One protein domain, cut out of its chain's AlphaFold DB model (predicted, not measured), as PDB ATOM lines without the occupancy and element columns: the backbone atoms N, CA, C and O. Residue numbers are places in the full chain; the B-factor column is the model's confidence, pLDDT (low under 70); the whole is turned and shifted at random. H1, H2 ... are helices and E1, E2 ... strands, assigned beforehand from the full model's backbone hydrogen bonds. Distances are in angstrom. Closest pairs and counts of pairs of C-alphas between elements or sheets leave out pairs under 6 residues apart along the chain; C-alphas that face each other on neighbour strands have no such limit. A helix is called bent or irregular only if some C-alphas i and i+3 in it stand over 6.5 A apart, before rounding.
ATOM      1  N   LYS A  36     208.476 158.316 164.852       86.69
ATOM      2  CA  LYS A  36     207.517 157.748 165.811       86.69
ATOM      3  C   LYS A  36     206.408 157.009 165.078       86.69
ATOM      4  O   LYS A  36     205.808 157.557 164.157       86.69
ATOM      5  N   PHE A  37     206.099 155.798 165.533       82.31
ATOM      6  CA  PHE A  37     204.950 155.024 165.067       82.31
ATOM      7  C   PHE A  37     204.175 154.478 166.268       82.31
ATOM      8  O   PHE A  37     204.550 153.481 166.883       82.31
ATOM      9  N   GLY A  38     203.104 155.172 166.657       81.56
ATOM     10  CA  GLY A  38     202.401 154.875 167.905       81.56
ATOM     11  C   GLY A  38     203.316 155.064 169.120       81.56
ATOM     12  O   GLY A  38     203.807 156.166 169.357       81.56
ATOM     13  N   ALA A  39     203.531 153.995 169.892       80.88
ATOM     14  CA  ALA A  39     204.453 153.987 171.031       80.88
ATOM     15  C   ALA A  39     205.909 153.666 170.639       80.88
ATOM     16  O   ALA A  39     206.815 153.862 171.449       80.88
ATOM     17  N   GLU A  40     206.133 153.189 169.414       80.44
ATOM     18  CA  GLU A  40     207.443 152.750 168.944       80.44
ATOM     19  C   GLU A  40     208.276 153.918 168.415       80.44
ATOM     20  O   GLU A  40     207.767 154.909 167.875       80.44
ATOM     21  N   THR A  41     209.589 153.781 168.576       88.31
ATOM     22  CA  THR A  41     210.589 154.702 168.030       88.31
ATOM     23  C   THR A  41     211.428 153.942 167.022       88.31
ATOM     24  O   THR A  41     211.991 152.908 167.365       88.31
ATOM     25  N   ILE A  42     211.479 154.445 165.795       87.12
ATOM     26  CA  ILE A  42     212.151 153.801 164.671       87.12
ATOM     27  C   ILE A  42     213.403 154.622 164.367       87.12
ATOM     28  O   ILE A  42     213.264 155.782 163.960       87.12
ATOM     29  N   PRO A  43     214.602 154.056 164.572       89.69
ATOM     30  CA  PRO A  43     215.845 154.741 164.271       89.69
ATOM     31  C   PRO A  43     215.934 155.167 162.806       89.69
ATOM     32  O   PRO A  43     215.431 154.491 161.904       89.69
ATOM     33  N   LEU A  44     216.611 156.284 162.555       88.12
ATOM     34  CA  LEU A  44     216.876 156.743 161.195       88.12
ATOM     35  C   LEU A  44     217.593 155.663 160.360       88.12
ATOM     36  O   LEU A  44     218.628 155.138 160.770       88.12
ATOM     37  N   GLY A  45     217.077 155.395 159.158       84.94
ATOM     38  CA  GLY A  45     217.587 154.371 158.240       84.94
ATOM     39  C   GLY A  45     217.110 152.948 158.548       84.94
ATOM     40  O   GLY A  45     217.426 152.031 157.792       84.94
ATOM     41  N   GLU A  46     216.347 152.741 159.624       86.38
ATOM     42  CA  GLU A  46     215.689 151.462 159.885       86.38
ATOM     43  C   GLU A  46     214.305 151.385 159.227       86.38
ATOM     44  O   GLU A  46     213.631 152.392 158.972       86.38
ATOM     45  N   GLN A  47     213.889 150.145 158.956       86.69
ATOM     46  CA  GLN A  47     212.613 149.821 158.333       86.69
ATOM     47  C   GLN A  47     211.647 149.200 159.341       86.69
ATOM     48  O   GLN A  47     212.024 148.366 160.163       86.69
ATOM     49  N   LEU A  48     210.374 149.565 159.218       84.75
ATOM     50  CA  LEU A  48     209.259 148.967 159.935       84.75
ATOM     51  C   LEU A  48     208.312 148.307 158.929       84.75
ATOM     52  O   LEU A  48     207.808 148.956 158.013       84.75
ATOM     53  N   THR A  49     208.016 147.028 159.139       86.25
ATOM     54  CA  THR A  49     206.971 146.318 158.397       86.25
ATOM     55  C   THR A  49     205.675 146.329 159.197       86.25
ATOM     56  O   THR A  49     205.599 145.801 160.305       86.25
ATOM     57  N   ILE A  50     204.640 146.920 158.613       85.50
ATOM     58  CA  ILE A  50     203.306 147.069 159.179       85.50
ATOM     59  C   ILE A  50     202.377 146.133 158.418       85.50
ATOM     60  O   ILE A  50     202.324 146.164 157.192       85.50
ATOM     61  N   ARG A  51     201.621 145.307 159.135       86.00
ATOM     62  CA  ARG A  51     200.539 144.536 158.526       86.00
ATOM     63  C   ARG A  51     199.278 145.388 158.492       86.00
ATOM     64  O   ARG A  51     198.826 145.843 159.538       86.00
ATOM     65  N   ASP A  52     198.727 145.594 157.305       83.38
ATOM     66  CA  ASP A  52     197.498 146.356 157.117       83.38
ATOM     67  C   ASP A  52     196.293 145.429 157.323       83.38
ATOM     68  O   ASP A  52     196.057 144.500 156.546       83.38
ATOM     69  N   GLU A  53     195.536 145.664 158.396       86.31
ATOM     70  CA  GLU A  53     194.378 144.842 158.766       86.31
ATOM     71  C   GLU A  53     193.288 144.835 157.684       86.31
ATOM     72  O   GLU A  53     192.661 143.799 157.453       86.31
ATOM     73  N   ARG A  54     193.107 145.943 156.957       83.25
ATOM     74  CA  ARG A  54     192.135 146.030 155.860       83.25
ATOM     75  C   ARG A  54     192.571 145.153 154.688       83.25
ATOM     76  O   ARG A  54     191.737 144.479 154.087       83.25
ATOM     77  N   LEU A  55     193.865 145.128 154.362       83.25
ATOM     78  CA  LEU A  55     194.389 144.239 153.317       83.25
ATOM     79  C   LEU A  55     194.305 142.762 153.727       83.25
ATOM     80  O   LEU A  55     194.040 141.908 152.874       83.25
ATOM     81  N   VAL A  56     194.483 142.451 155.016       86.44
ATOM     82  CA  VAL A  56     194.250 141.100 155.555       86.44
ATOM     83  C   VAL A  56     192.790 140.692 155.369       86.44
ATOM     84  O   VAL A  56     192.537 139.604 154.856       86.44
ATOM     85  N   GLU A  57     191.840 141.553 155.730       88.38
ATOM     86  CA  GLU A  57     190.407 141.275 155.580       88.38
ATOM     87  C   GLU A  57     190.026 141.048 154.109       88.38
ATOM     88  O   GLU A  57     189.418 140.030 153.775       88.38
ATOM     89  N   GLN A  58     190.489 141.916 153.206       84.88
ATOM     90  CA  GLN A  58     190.259 141.762 151.764       84.88
ATOM     91  C   GLN A  58     190.862 140.463 151.209       84.88
ATOM     92  O   GLN A  58     190.224 139.757 150.423       84.88
ATOM     93  N   SER A  59     192.077 140.111 151.638       87.00
ATOM     94  CA  SER A  59     192.726 138.856 151.239       87.00
ATOM     95  C   SER A  59     191.983 137.636 151.789       87.00
ATOM     96  O   SER A  59     191.835 136.625 151.100       87.00
ATOM     97  N   TYR A  60     191.475 137.720 153.020       91.62
ATOM     98  CA  TYR A  60     190.678 136.665 153.640       91.62
ATOM     99  C   TYR A  60     189.380 136.407 152.868       91.62
ATOM    100  O   TYR A  60     189.088 135.254 152.531       91.62
ATOM    101  N   GLU A  61     188.633 137.461 152.533       90.81
ATOM    102  CA  GLU A  61     187.414 137.362 151.723       90.81
ATOM    103  C   GLU A  61     187.693 136.784 150.333       90.81
ATOM    104  O   GLU A  61     186.960 135.913 149.861       90.81
ATOM    105  N   TYR A  62     188.789 137.203 149.695       90.00
ATOM    106  CA  TYR A  62     189.222 136.646 148.417       90.00
ATOM    107  C   TYR A  62     189.410 135.122 148.489       90.00
ATOM    108  O   TYR A  62     188.841 134.393 147.675       90.00
ATOM    109  N   TYR A  63     190.138 134.617 149.489       89.75
ATOM    110  CA  TYR A  63     190.374 133.176 149.634       89.75
ATOM    111  C   TYR A  63     189.116 132.395 150.030       89.75
ATOM    112  O   TYR A  63     188.929 131.262 149.576       89.75
ATOM    113  N   LEU A  64     188.216 132.990 150.821       91.38
ATOM    114  CA  LEU A  64     186.893 132.411 151.069       91.38
ATOM    115  C   LEU A  64     186.094 132.251 149.771       91.38
ATOM    116  O   LEU A  64     185.530 131.183 149.528       91.38
ATOM    117  N   ASN A  65     186.093 133.272 148.914       92.62
ATOM    118  CA  ASN A  65     185.380 133.250 147.636       92.62
ATOM    119  C   ASN A  65     185.963 132.228 146.642       92.62
ATOM    120  O   ASN A  65     185.274 131.806 145.717       92.62
ATOM    121  N   GLN A  66     187.199 131.769 146.861       92.06
ATOM    122  CA  GLN A  66     187.815 130.658 146.123       92.06
ATOM    123  C   GLN A  66     187.467 129.267 146.676       92.06
ATOM    124  O   GLN A  66     187.939 128.255 146.155       92.06
ATOM    125  N   GLY A  67     186.636 129.187 147.718       96.31
ATOM    126  CA  GLY A  67     186.182 127.926 148.304       96.31
ATOM    127  C   GLY A  67     187.134 127.333 149.344       96.31
ATOM    128  O   GLY A  67     187.018 126.151 149.674       96.31
ATOM    129  N   HIS A  68     188.085 128.112 149.871       95.31
ATOM    130  CA  HIS A  68     188.887 127.684 151.018       95.31
ATOM    131  C   HIS A  68     188.083 127.727 152.327       95.31
ATOM    132  O   HIS A  68     187.096 128.449 152.463       95.31
ATOM    133  N   THR A  69     188.501 126.923 153.312       97.81
ATOM    134  CA  THR A  69     187.912 126.964 154.658       97.81
ATOM    135  C   THR A  69     188.297 128.259 155.365       97.81
ATOM    136  O   THR A  69     189.329 128.850 155.050       97.81
ATOM    137  N   LYS A  70     187.517 128.675 156.370       97.00
ATOM    138  CA  LYS A  70     187.799 129.895 157.145       97.00
ATOM    139  C   LYS A  70     189.211 129.892 157.730       97.00
ATOM    140  O   LYS A  70     189.935 130.874 157.597       97.00
ATOM    141  N   GLU A  71     189.628 128.773 158.312       97.69
ATOM    142  CA  GLU A  71     190.952 128.624 158.916       97.69
ATOM    143  C   GLU A  71     192.062 128.763 157.868       97.69
ATOM    144  O   GLU A  71     193.033 129.486 158.087       97.69
ATOM    145  N   LYS A  72     191.900 128.123 156.701       93.94
ATOM    146  CA  LYS A  72     192.886 128.188 155.617       93.94
ATOM    147  C   LYS A  72     192.942 129.579 154.990       93.94
ATOM    148  O   LYS A  72     194.036 130.085 154.765       93.94
ATOM    149  N   SER A  73     191.797 130.214 154.745       92.00
ATOM    150  CA  SER A  73     191.733 131.575 154.202       92.00
ATOM    151  C   SER A  73     192.422 132.576 155.119       92.00
ATOM    152  O   SER A  73     193.185 133.411 154.644       92.00
ATOM    153  N   MET A  74     192.199 132.471 156.433       95.50
ATOM    154  CA  MET A  74     192.847 133.350 157.406       95.50
ATOM    155  C   MET A  74     194.357 133.106 157.450       95.50
ATOM    156  O   MET A  74     195.137 134.054 157.419       95.50
ATOM    157  N   GLN A  75     194.786 131.839 157.453       94.81
ATOM    158  CA  GLN A  75     196.207 131.496 157.389       94.81
ATOM    159  C   GLN A  75     196.872 132.086 156.137       94.81
ATOM    160  O   GLN A  75     197.945 132.678 156.236       94.81
ATOM    161  N   MET A  76     196.226 131.954 154.975       89.38
ATOM    162  CA  MET A  76     196.741 132.469 153.707       89.38
ATOM    163  C   MET A  76     196.804 134.000 153.700       89.38
ATOM    164  O   MET A  76     197.847 134.550 153.352       89.38
ATOM    165  N   ALA A  77     195.751 134.681 154.163       89.12
ATOM    166  CA  ALA A  77     195.720 136.138 154.285       89.12
ATOM    167  C   ALA A  77     196.841 136.666 155.194       89.12
ATOM    168  O   ALA A  77     197.578 137.567 154.807       89.12
ATOM    169  N   MET A  78     197.051 136.046 156.357       88.69
ATOM    170  CA  MET A  78     198.117 136.428 157.292       88.69
ATOM    171  C   MET A  78     199.528 136.111 156.776       88.69
ATOM    172  O   MET A  78     200.496 136.745 157.190       88.69
ATOM    173  N   SER A  79     199.676 135.132 155.883       86.50
ATOM    174  CA  SER A  79     200.966 134.819 155.254       86.50
ATOM    175  C   SER A  79     201.250 135.627 153.986       86.50
ATOM    176  O   SER A  79     202.368 135.571 153.484       86.50
ATOM    177  N   SER A  80     200.257 136.355 153.470       81.50
ATOM    178  CA  SER A  80     200.371 137.090 152.214       81.50
ATOM    179  C   SER A  80     201.259 138.322 152.376       81.50
ATOM    180  O   SER A  80     201.053 139.150 153.271       81.50
ATOM    181  N   ASP A  81     202.228 138.448 151.477       78.94
ATOM    182  CA  ASP A  81     203.116 139.599 151.311       78.94
ATOM    183  C   ASP A  81     202.358 140.855 150.856       78.94
ATOM    184  O   ASP A  81     202.791 141.973 151.121       78.94
ATOM    185  N   TRP A  82     201.173 140.698 150.263       72.69
ATOM    186  CA  TRP A  82     200.326 141.823 149.852       72.69
ATOM    187  C   TRP A  82     199.627 142.516 151.017       72.69
ATOM    188  O   TRP A  82     199.045 143.580 150.842       72.69
ATOM    189  N   THR A  83     199.662 141.917 152.206       82.62
ATOM    190  CA  THR A  83     199.031 142.484 153.406       82.62
ATOM    191  C   THR A  83     200.011 143.265 154.269       82.62
ATOM    192  O   THR A  83     199.649 143.701 155.361       82.62
ATOM    193  N   VAL A  84     201.255 143.432 153.809       82.50
ATOM    194  CA  VAL A  84     202.295 144.140 154.554       82.50
ATOM    195  C   VAL A  84     202.825 145.350 153.790       82.50
ATOM    196  O   VAL A  84     203.111 145.307 152.595       82.50
ATOM    197  N   VAL A  85     202.991 146.451 154.512       81.25
ATOM    198  CA  VAL A  85     203.590 147.701 154.050       81.25
ATOM    199  C   VAL A  85     204.910 147.878 154.789       81.25
ATOM    200  O   VAL A  85     204.950 147.770 156.009       81.25
ATOM    201  N   THR A  86     205.997 148.124 154.067       84.88
ATOM    202  CA  THR A  86     207.302 148.420 154.661       84.88
ATOM    203  C   THR A  86     207.579 149.903 154.512       84.88
ATOM    204  O   THR A  86     207.593 150.434 153.401       84.88
ATOM    205  N   VAL A  87     207.800 150.567 155.639       85.88
ATOM    206  CA  VAL A  87     208.174 151.978 155.703       85.88
ATOM    207  C   VAL A  87     209.590 152.116 156.239       85.88
ATOM    208  O   VAL A  87     210.024 151.320 157.064       85.88
ATOM    209  N   GLU A  88     210.307 153.130 155.781       89.56
ATOM    210  CA  GLU A  88     211.652 153.470 156.228       89.56
ATOM    211  C   GLU A  88     211.636 154.843 156.890       89.56
ATOM    212  O   GLU A  88     210.976 155.765 156.397       89.56
ATOM    213  N   CYS A  89     212.356 154.989 158.001       89.81
ATOM    214  CA  CYS A  89     212.569 156.296 158.602       89.81
ATOM    215  C   CYS A  89     213.675 157.046 157.859       89.81
ATOM    216  O   CYS A  89     214.827 156.612 157.846       89.81
ATOM    217  N   THR A  90     213.338 158.186 157.258       89.81
ATOM    218  CA  THR A  90     214.276 158.978 156.450       89.81
ATOM    219  C   THR A  90     214.240 160.450 156.832       89.81
ATOM    220  O   THR A  90     213.218 160.956 157.291       89.81
ATOM    221  N   ARG A  91     215.350 161.159 156.602       90.00
ATOM    222  CA  ARG A  91     215.412 162.609 156.810       90.00
ATOM    223  C   ARG A  91     214.611 163.334 155.742       90.00
ATOM    224  O   ARG A  91     214.824 163.128 154.547       90.00
ATOM    225  N   GLN A  92     213.776 164.256 156.182       88.81
ATOM    226  CA  GLN A  92     213.070 165.198 155.342       88.81
ATOM    227  C   GLN A  92     213.825 166.526 155.277       88.81
ATOM    228  O   GLN A  92     214.229 167.112 156.287       88.81
ATOM    229  N   PHE A  93     213.972 167.022 154.055       88.94
ATOM    230  CA  PHE A  93     214.537 168.328 153.767       88.94
ATOM    231  C   PHE A  93     213.511 169.170 153.009       88.94
ATOM    232  O   PHE A  93     212.748 168.640 152.203       88.94
ATOM    233  N   ALA A  94     213.503 170.475 153.261       88.44
ATOM    234  CA  ALA A  94     212.705 171.447 152.520       88.44
ATOM    235  C   ALA A  94     213.607 172.504 151.886       88.44
ATOM    236  O   ALA A  94     214.763 172.662 152.282       88.44
ATOM    237  N   MET A  95     213.075 173.236 150.908       90.81
ATOM    238  CA  MET A  95     213.793 174.350 150.301       90.81
ATOM    239  C   MET A  95     214.071 175.425 151.354       90.81
ATOM    240  O   MET A  95     213.180 175.819 152.108       90.81
ATOM    241  N   ASN A  96     215.319 175.876 151.415       89.88
ATOM    242  CA  ASN A  96     215.735 176.933 152.315       89.88
ATOM    243  C   ASN A  96     215.166 178.277 151.818       89.88
ATOM    244  O   ASN A  96     215.569 178.730 150.745       89.88
ATOM    245  N   PRO A  97     214.267 178.939 152.570       88.44
ATOM    246  CA  PRO A  97     213.663 180.201 152.139       88.44
ATOM    247  C   PRO A  97     214.672 181.356 152.061       88.44
ATOM    248  O   PRO A  97     214.404 182.360 151.410       88.44
ATOM    249  N   GLU A  98     215.828 181.218 152.711       88.88
ATOM    250  CA  GLU A  98     216.895 182.221 152.744       88.88
ATOM    251  C   GLU A  98     218.006 181.926 151.726       88.88
ATOM    252  O   GLU A  98     219.052 182.576 151.727       88.88
ATOM    253  N   PHE A  99     217.816 180.929 150.857       89.44
ATOM    254  CA  PHE A  99     218.828 180.567 149.880       89.44
ATOM    255  C   PHE A  99     219.035 181.674 148.842       89.44
ATOM    256  O   PHE A  99     218.123 182.047 148.106       89.44
ATOM    257  N   SER A 100     220.281 182.131 148.733       89.56
ATOM    258  CA  SER A 100     220.762 182.933 147.614       89.56
ATOM    259  C   SER A 100     221.921 182.202 146.931       89.56
ATOM    260  O   SER A 100     222.900 181.868 147.606       89.56
ATOM    261  N   PRO A 101     221.864 181.978 145.602       86.50
ATOM    262  CA  PRO A 101     222.960 181.363 144.855       86.50
ATOM    263  C   PRO A 101     224.282 182.130 144.974       86.50
ATOM    264  O   PRO A 101     225.351 181.531 144.910       86.50
ATOM    265  N   GLU A 102     224.214 183.451 145.157       88.00
ATOM    266  CA  GLU A 102     225.383 184.336 145.218       88.00
ATOM    267  C   GLU A 102     226.160 184.200 146.533       88.00
ATOM    268  O   GLU A 102     227.360 184.468 146.577       88.00
ATOM    269  N   THR A 103     225.487 183.769 147.602       83.81
ATOM    270  CA  THR A 103     226.068 183.595 148.943       83.81
ATOM    271  C   THR A 103     226.115 182.132 149.373       83.81
ATOM    272  O   THR A 103     226.376 181.840 150.538       83.81
ATOM    273  N   ALA A 104     225.823 181.201 148.463       82.69
ATOM    274  CA  ALA A 104     225.780 179.782 148.767       82.69
ATOM    275  C   ALA A 104     227.191 179.236 149.030       82.69
ATOM    276  O   ALA A 104     228.046 179.244 148.146       82.69
ATOM    277  N   GLU A 105     227.420 178.708 150.233       80.56
ATOM    278  CA  GLU A 105     228.698 178.077 150.587       80.56
ATOM    279  C   GLU A 105     228.888 176.727 149.877       80.56
ATOM    280  O   GLU A 105     230.000 176.376 149.482       80.56
ATOM    281  N   HIS A 106     227.804 175.967 149.684       85.31
ATOM    282  CA  HIS A 106     227.815 174.700 148.954       85.31
ATOM    283  C   HIS A 106     226.437 174.368 148.344       85.31
ATOM    284  O   HIS A 106     225.414 174.853 148.832       85.31
ATOM    285  N   PRO A 107     226.350 173.472 147.338       78.50
ATOM    286  CA  PRO A 107     225.078 173.112 146.695       78.50
ATOM    287  C   PRO A 107     223.997 172.596 147.657       78.50
ATOM    288  O   PRO A 107     222.812 172.761 147.397       78.50
ATOM    289  N   GLY A 108     224.383 171.997 148.788       81.94
ATOM    290  CA  GLY A 108     223.439 171.534 149.809       81.94
ATOM    291  C   GLY A 108     222.731 172.652 150.586       81.94
ATOM    292  O   GLY A 108     221.732 172.374 151.234       81.94
ATOM    293  N   SER A 109     223.194 173.909 150.511       87.62
ATOM    294  CA  SER A 109     222.645 175.039 151.290       87.62
ATOM    295  C   SER A 109     221.250 175.466 150.824       87.62
ATOM    296  O   SER A 109     220.563 176.213 151.520       87.62
ATOM    297  N   GLN A 110     220.838 174.992 149.644       90.12
ATOM    298  CA  GLN A 110     219.495 175.183 149.102       90.12
ATOM    299  C   GLN A 110     218.427 174.406 149.887       90.12
ATOM    300  O   GLN A 110     217.242 174.683 149.731       90.12
ATOM    301  N   PHE A 111     218.832 173.451 150.731       90.69
ATOM    302  CA  PHE A 111     217.932 172.628 151.524       90.69
ATOM    303  C   PHE A 111     218.211 172.777 153.021       90.69
ATOM    304  O   PHE A 111     219.361 172.812 153.456       90.69
ATOM    305  N   VAL A 112     217.146 172.811 153.817       89.62
ATOM    306  CA  VAL A 112     217.197 172.770 155.281       89.62
ATOM    307  C   VAL A 112     216.551 171.491 155.783       89.62
ATOM    308  O   VAL A 112     215.527 171.048 155.267       89.62
ATOM    309  N   TYR A 113     217.169 170.887 156.791       88.88
ATOM    310  CA  TYR A 113     216.591 169.753 157.498       88.88
ATOM    311  C   TYR A 113     215.356 170.208 158.281       88.88
ATOM    312  O   TYR A 113     215.439 171.183 159.032       88.88
ATOM    313  N   ILE A 114     214.234 169.505 158.114       88.19
ATOM    314  CA  ILE A 114     212.965 169.859 158.775       88.19
ATOM    315  C   ILE A 114     212.421 168.772 159.711       88.19
ATOM    316  O   ILE A 114     211.509 169.052 160.485       88.19
ATOM    317  N   GLY A 115     212.984 167.563 159.690       87.88
ATOM    318  CA  GLY A 115     212.561 166.447 160.541       87.88
ATOM    319  C   GLY A 115     212.797 165.098 159.870       87.88
ATOM    320  O   GLY A 115     213.305 165.053 158.753       87.88
ATOM    321  N   ASP A 116     212.388 164.009 160.516       90.31
ATOM    322  CA  ASP A 116     212.360 162.674 159.909       90.31
ATOM    323  C   ASP A 116     210.928 162.216 159.678       90.31
ATOM    324  O   ASP A 116     209.996 162.584 160.400       90.31
ATOM    325  N   VAL A 117     210.758 161.396 158.650       89.25
ATOM    326  CA  VAL A 117     209.460 160.942 158.172       89.25
ATOM    327  C   VAL A 117     209.520 159.472 157.775       89.25
ATOM    328  O   VAL A 117     210.513 158.992 157.221       89.25
ATOM    329  N   LEU A 118     208.424 158.760 158.049       87.00
ATOM    330  CA  LEU A 118     208.203 157.409 157.547       87.00
ATOM    331  C   LEU A 118     207.721 157.477 156.106       87.00
ATOM    332  O   LEU A 118     206.672 158.048 155.811       87.00
ATOM    333  N   VAL A 119     208.484 156.866 155.216       85.00
ATOM    334  CA  VAL A 119     208.194 156.800 153.784       85.00
ATOM    335  C   VAL A 119     208.081 155.349 153.366       85.00
ATOM    336  O   VAL A 119     208.833 154.513 153.852       85.00
ATOM    337  N   ALA A 120     207.167 155.033 152.448       78.50
ATOM    338  CA  ALA A 120     207.116 153.694 151.866       78.50
ATOM    339  C   ALA A 120     208.491 153.333 151.271       78.50
ATOM    340  O   ALA A 120     209.133 154.184 150.641       78.50
ATOM    341  N   GLY A 121     208.946 152.098 151.497       66.44
ATOM    342  CA  GLY A 121     210.199 151.591 150.933       66.44
ATOM    343  C   GLY A 121     210.177 151.612 149.401       66.44
ATOM    344  O   GLY A 121     209.103 151.617 148.796       66.44
ATOM    345  N   GLU A 122     211.353 151.626 148.761       60.53
ATOM    346  CA  GLU A 122     211.498 151.819 147.303       60.53
ATOM    347  C   GLU A 122     210.577 150.916 146.468       60.53
ATOM    348  O   GLU A 122     209.868 151.410 145.594       60.53
ATOM    349  N   PHE A 123     210.484 149.624 146.802       56.19
ATOM    350  CA  PHE A 123     209.623 148.669 146.091       56.19
ATOM    351  C   PHE A 123     208.126 149.032 146.144       56.19
ATOM    352  O   PHE A 123     207.362 148.710 145.239       56.19
ATOM    353  N   GLN A 124     207.689 149.724 147.196       53.97
ATOM    354  CA  GLN A 124     206.288 150.084 147.404       53.97
ATOM    355  C   GLN A 124     205.931 151.471 146.859       53.97
ATOM    356  O   GLN A 124     204.758 151.708 146.580       53.97
ATOM    357  N   ARG A 125     206.906 152.364 146.634       53.38
ATOM    358  CA  ARG A 125     206.661 153.674 145.996       53.38
ATOM    359  C   ARG A 125     206.222 153.548 144.540       53.38
ATOM    360  O   ARG A 125     205.388 154.330 144.102       53.38
ATOM    361  N   GLU A 126     206.743 152.559 143.821       53.81
ATOM    362  CA  GLU A 126     206.311 152.262 142.450       53.81
ATOM    363  C   GLU A 126     205.045 151.392 142.424       53.81
ATOM    364  O   GLU A 126     204.173 151.580 141.582       53.81
ATOM    365  N   PHE A 127     204.903 150.459 143.372       52.38
ATOM    366  CA  PHE A 127     203.840 149.451 143.341       52.38
ATOM    367  C   PHE A 127     202.503 149.911 143.949       52.38
ATOM    368  O   PHE A 127     201.444 149.604 143.396       52.38
ATOM    369  N   LEU A 128     202.514 150.648 145.071       51.88
ATOM    370  CA  LEU A 128     201.286 151.058 145.773       51.88
ATOM    371  C   LEU A 128     200.367 151.953 144.919       51.88
ATOM    372  O   LEU A 128     199.164 151.679 144.906       51.88
ATOM    373  N   PRO A 129     200.868 152.956 144.168       54.00
ATOM    374  CA  PRO A 129     200.033 153.755 143.268       54.00
ATOM    375  C   PRO A 129     199.370 152.909 142.171       54.00
ATOM    376  O   PRO A 129     198.172 153.033 141.914       54.00
ATOM    377  N   THR A 130     200.131 151.997 141.559       53.66
ATOM    378  CA  THR A 130     199.681 151.177 140.425       53.66
ATOM    379  C   THR A 130     198.679 150.096 140.829       53.66
ATOM    380  O   THR A 130     197.724 149.849 140.094       53.66
ATOM    381  N   VAL A 131     198.853 149.458 141.991       47.72
ATOM    382  CA  VAL A 131     197.990 148.343 142.425       47.72
ATOM    383  C   VAL A 131     196.785 148.804 143.243       47.72
ATOM    384  O   VAL A 131     195.728 148.179 143.159       47.72
ATOM    385  N   MET A 132     196.878 149.922 143.974       47.69
ATOM    386  CA  MET A 132     195.725 150.485 144.696       47.69
ATOM    387  C   MET A 132     194.835 151.389 143.828       47.69
ATOM    388  O   MET A 132     193.869 151.952 144.338       47.69
ATOM    389  N   GLY A 133     195.143 151.551 142.535       42.44
ATOM    390  CA  GLY A 133     194.415 152.469 141.649       42.44
ATOM    391  C   GLY A 133     194.570 153.941 142.047       42.44
ATOM    392  O   GLY A 133     193.785 154.782 141.619       42.44
ATOM    393  N   LEU A 134     195.577 154.251 142.866       41.81
ATOM    394  CA  LEU A 134     195.962 155.603 143.248       41.81
ATOM    395  C   LEU A 134     196.978 156.113 142.226       41.81
ATOM    396  O   LEU A 134     198.112 156.428 142.575       41.81
ATOM    397  N   SER A 135     196.607 156.153 140.944       42.28
ATOM    398  CA  SER A 135     197.377 156.960 140.002       42.28
ATOM    399  C   SER A 135     197.330 158.394 140.519       42.28
ATOM    400  O   SER A 135     196.249 158.980 140.605       42.28
TER     401      SER A 135
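AT A GLANCE: This is residues 36 to 135 of the 145 residues of an uncharacterized protein of Vibrio gigantis (UniProt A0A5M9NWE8). A long, narrow, bent ribbon of two antiparallel strands, E3 and E4, makes much of the length of this domain, with the short strand E2 beside the first part of E3, the helix pair H1 and H2 at one end, and the loop of residues 96 to 106 with little H3 at the other. The low-confidence helix H4 comes off the end of E4 and packs near the first part of E3 with its residues 122 to 128, while its tail, residues 129 to 135, sticks out; the small strand E1 lies near the other end of E2. The printed part has 100 residues, with four named helices and four named strands in the order E1 E2 H1 H2 E3 H3 E4 H4, and its class is mixed, helices and strands. The sheet runs E2 E3 E4, all antiparallel. The whole is extended, a rod with a radius of gyration of the C-alphas of 20.2 A and spans of 69 by 32 by 16 A.

IN THESE COORDINATES: Start with the longest strand, E3, residues 84 to 95: find C-alpha 84 at (202.295, 144.140, 154.554) and go 32.6 A to C-alpha 95 at (213.793, 174.350, 150.301). On the way E3 bends by 57 degrees at residue 91. The strand E4, residues 111 to 120, covers 21.8 A and bends by 81 degrees at residue 114. E2 is residues 47 to 51, 13.2 A, and E1 is residues 40 to 42, 6.4 A. The longest helix, H1, residues 53 to 65, runs 18.4 A, and H2, residues 70 to 79, runs 14.2 A. H3 has the four residues 107 to 110, 6.4 A from first to last C-alpha, and is neither bent nor irregular, but only just. H4, residues 122 to 131, 14.8 A long, ends with C-alpha 131 at (197.990, 148.343, 142.425); it is only just irregular, with C-alphas 126 and 129 6.50 A apart.

HOW THE PARTS SIT: Look first at the inner strand E3, whose antiparallel neighbour E4 stands at 169 degrees to it; N 92 and O 115 are 2.7 A apart and N 88 and O 119 2.8 A, within hydrogen-bond range. The C-alphas of 95 and 111 face each other at 4.6 A. E2 is the other edge strand, antiparallel to E3 at 133 degrees, with N 48 and O 87 2.8 A apart. E1 pairs with no named strand, but its residues 40 to 41 pair antiparallel with residues 36 to 37; its closest C-alpha to E3 is Ile 42, 6.6 A from that of Cys 89. H4 is on the sheet at a height of 6.3 A, over none of the strands, only just, with 2 of its C-alphas falling on E4; its closest C-alphas to E3 are those of Gln 124 and Thr 86, 7.5 A. Beyond E2, H1 and H2 touch, closest at the C-alphas of Tyr 63 and Ser 73, 5.0 A, with a steep tilt of 46 degrees, opposite ways. H1 is not on the sheet, only just, with 4 pairs of C-alphas within 10 A; H2 is not on it either. H3 is not on it, only just, also with 4 pairs, and the C-alphas of Gln 110 and Met 95 are 5.9 A apart. Every O i to N i+4 pair is within hydrogen-bond range in H1 and H2; H4 has 2 of 6, and 3 of 7 O i to N i+3 pairs, and H3 is too short for an O i to N i+4 pair.

THE WHOLE: The C-alphas farthest apart, those of Thr 69 and Glu 102, are 69.2 A apart. The printed part has no cut. The link from E3 to H3, 11 residues, is long, and the other links are tight. Residues 102 to 107 stand free, as do residues 129 to 135, of which 129 to 131 belong to H4. The mean pLDDT of the printed part is 82.1; look at residues 121 to 135 for the values under 70.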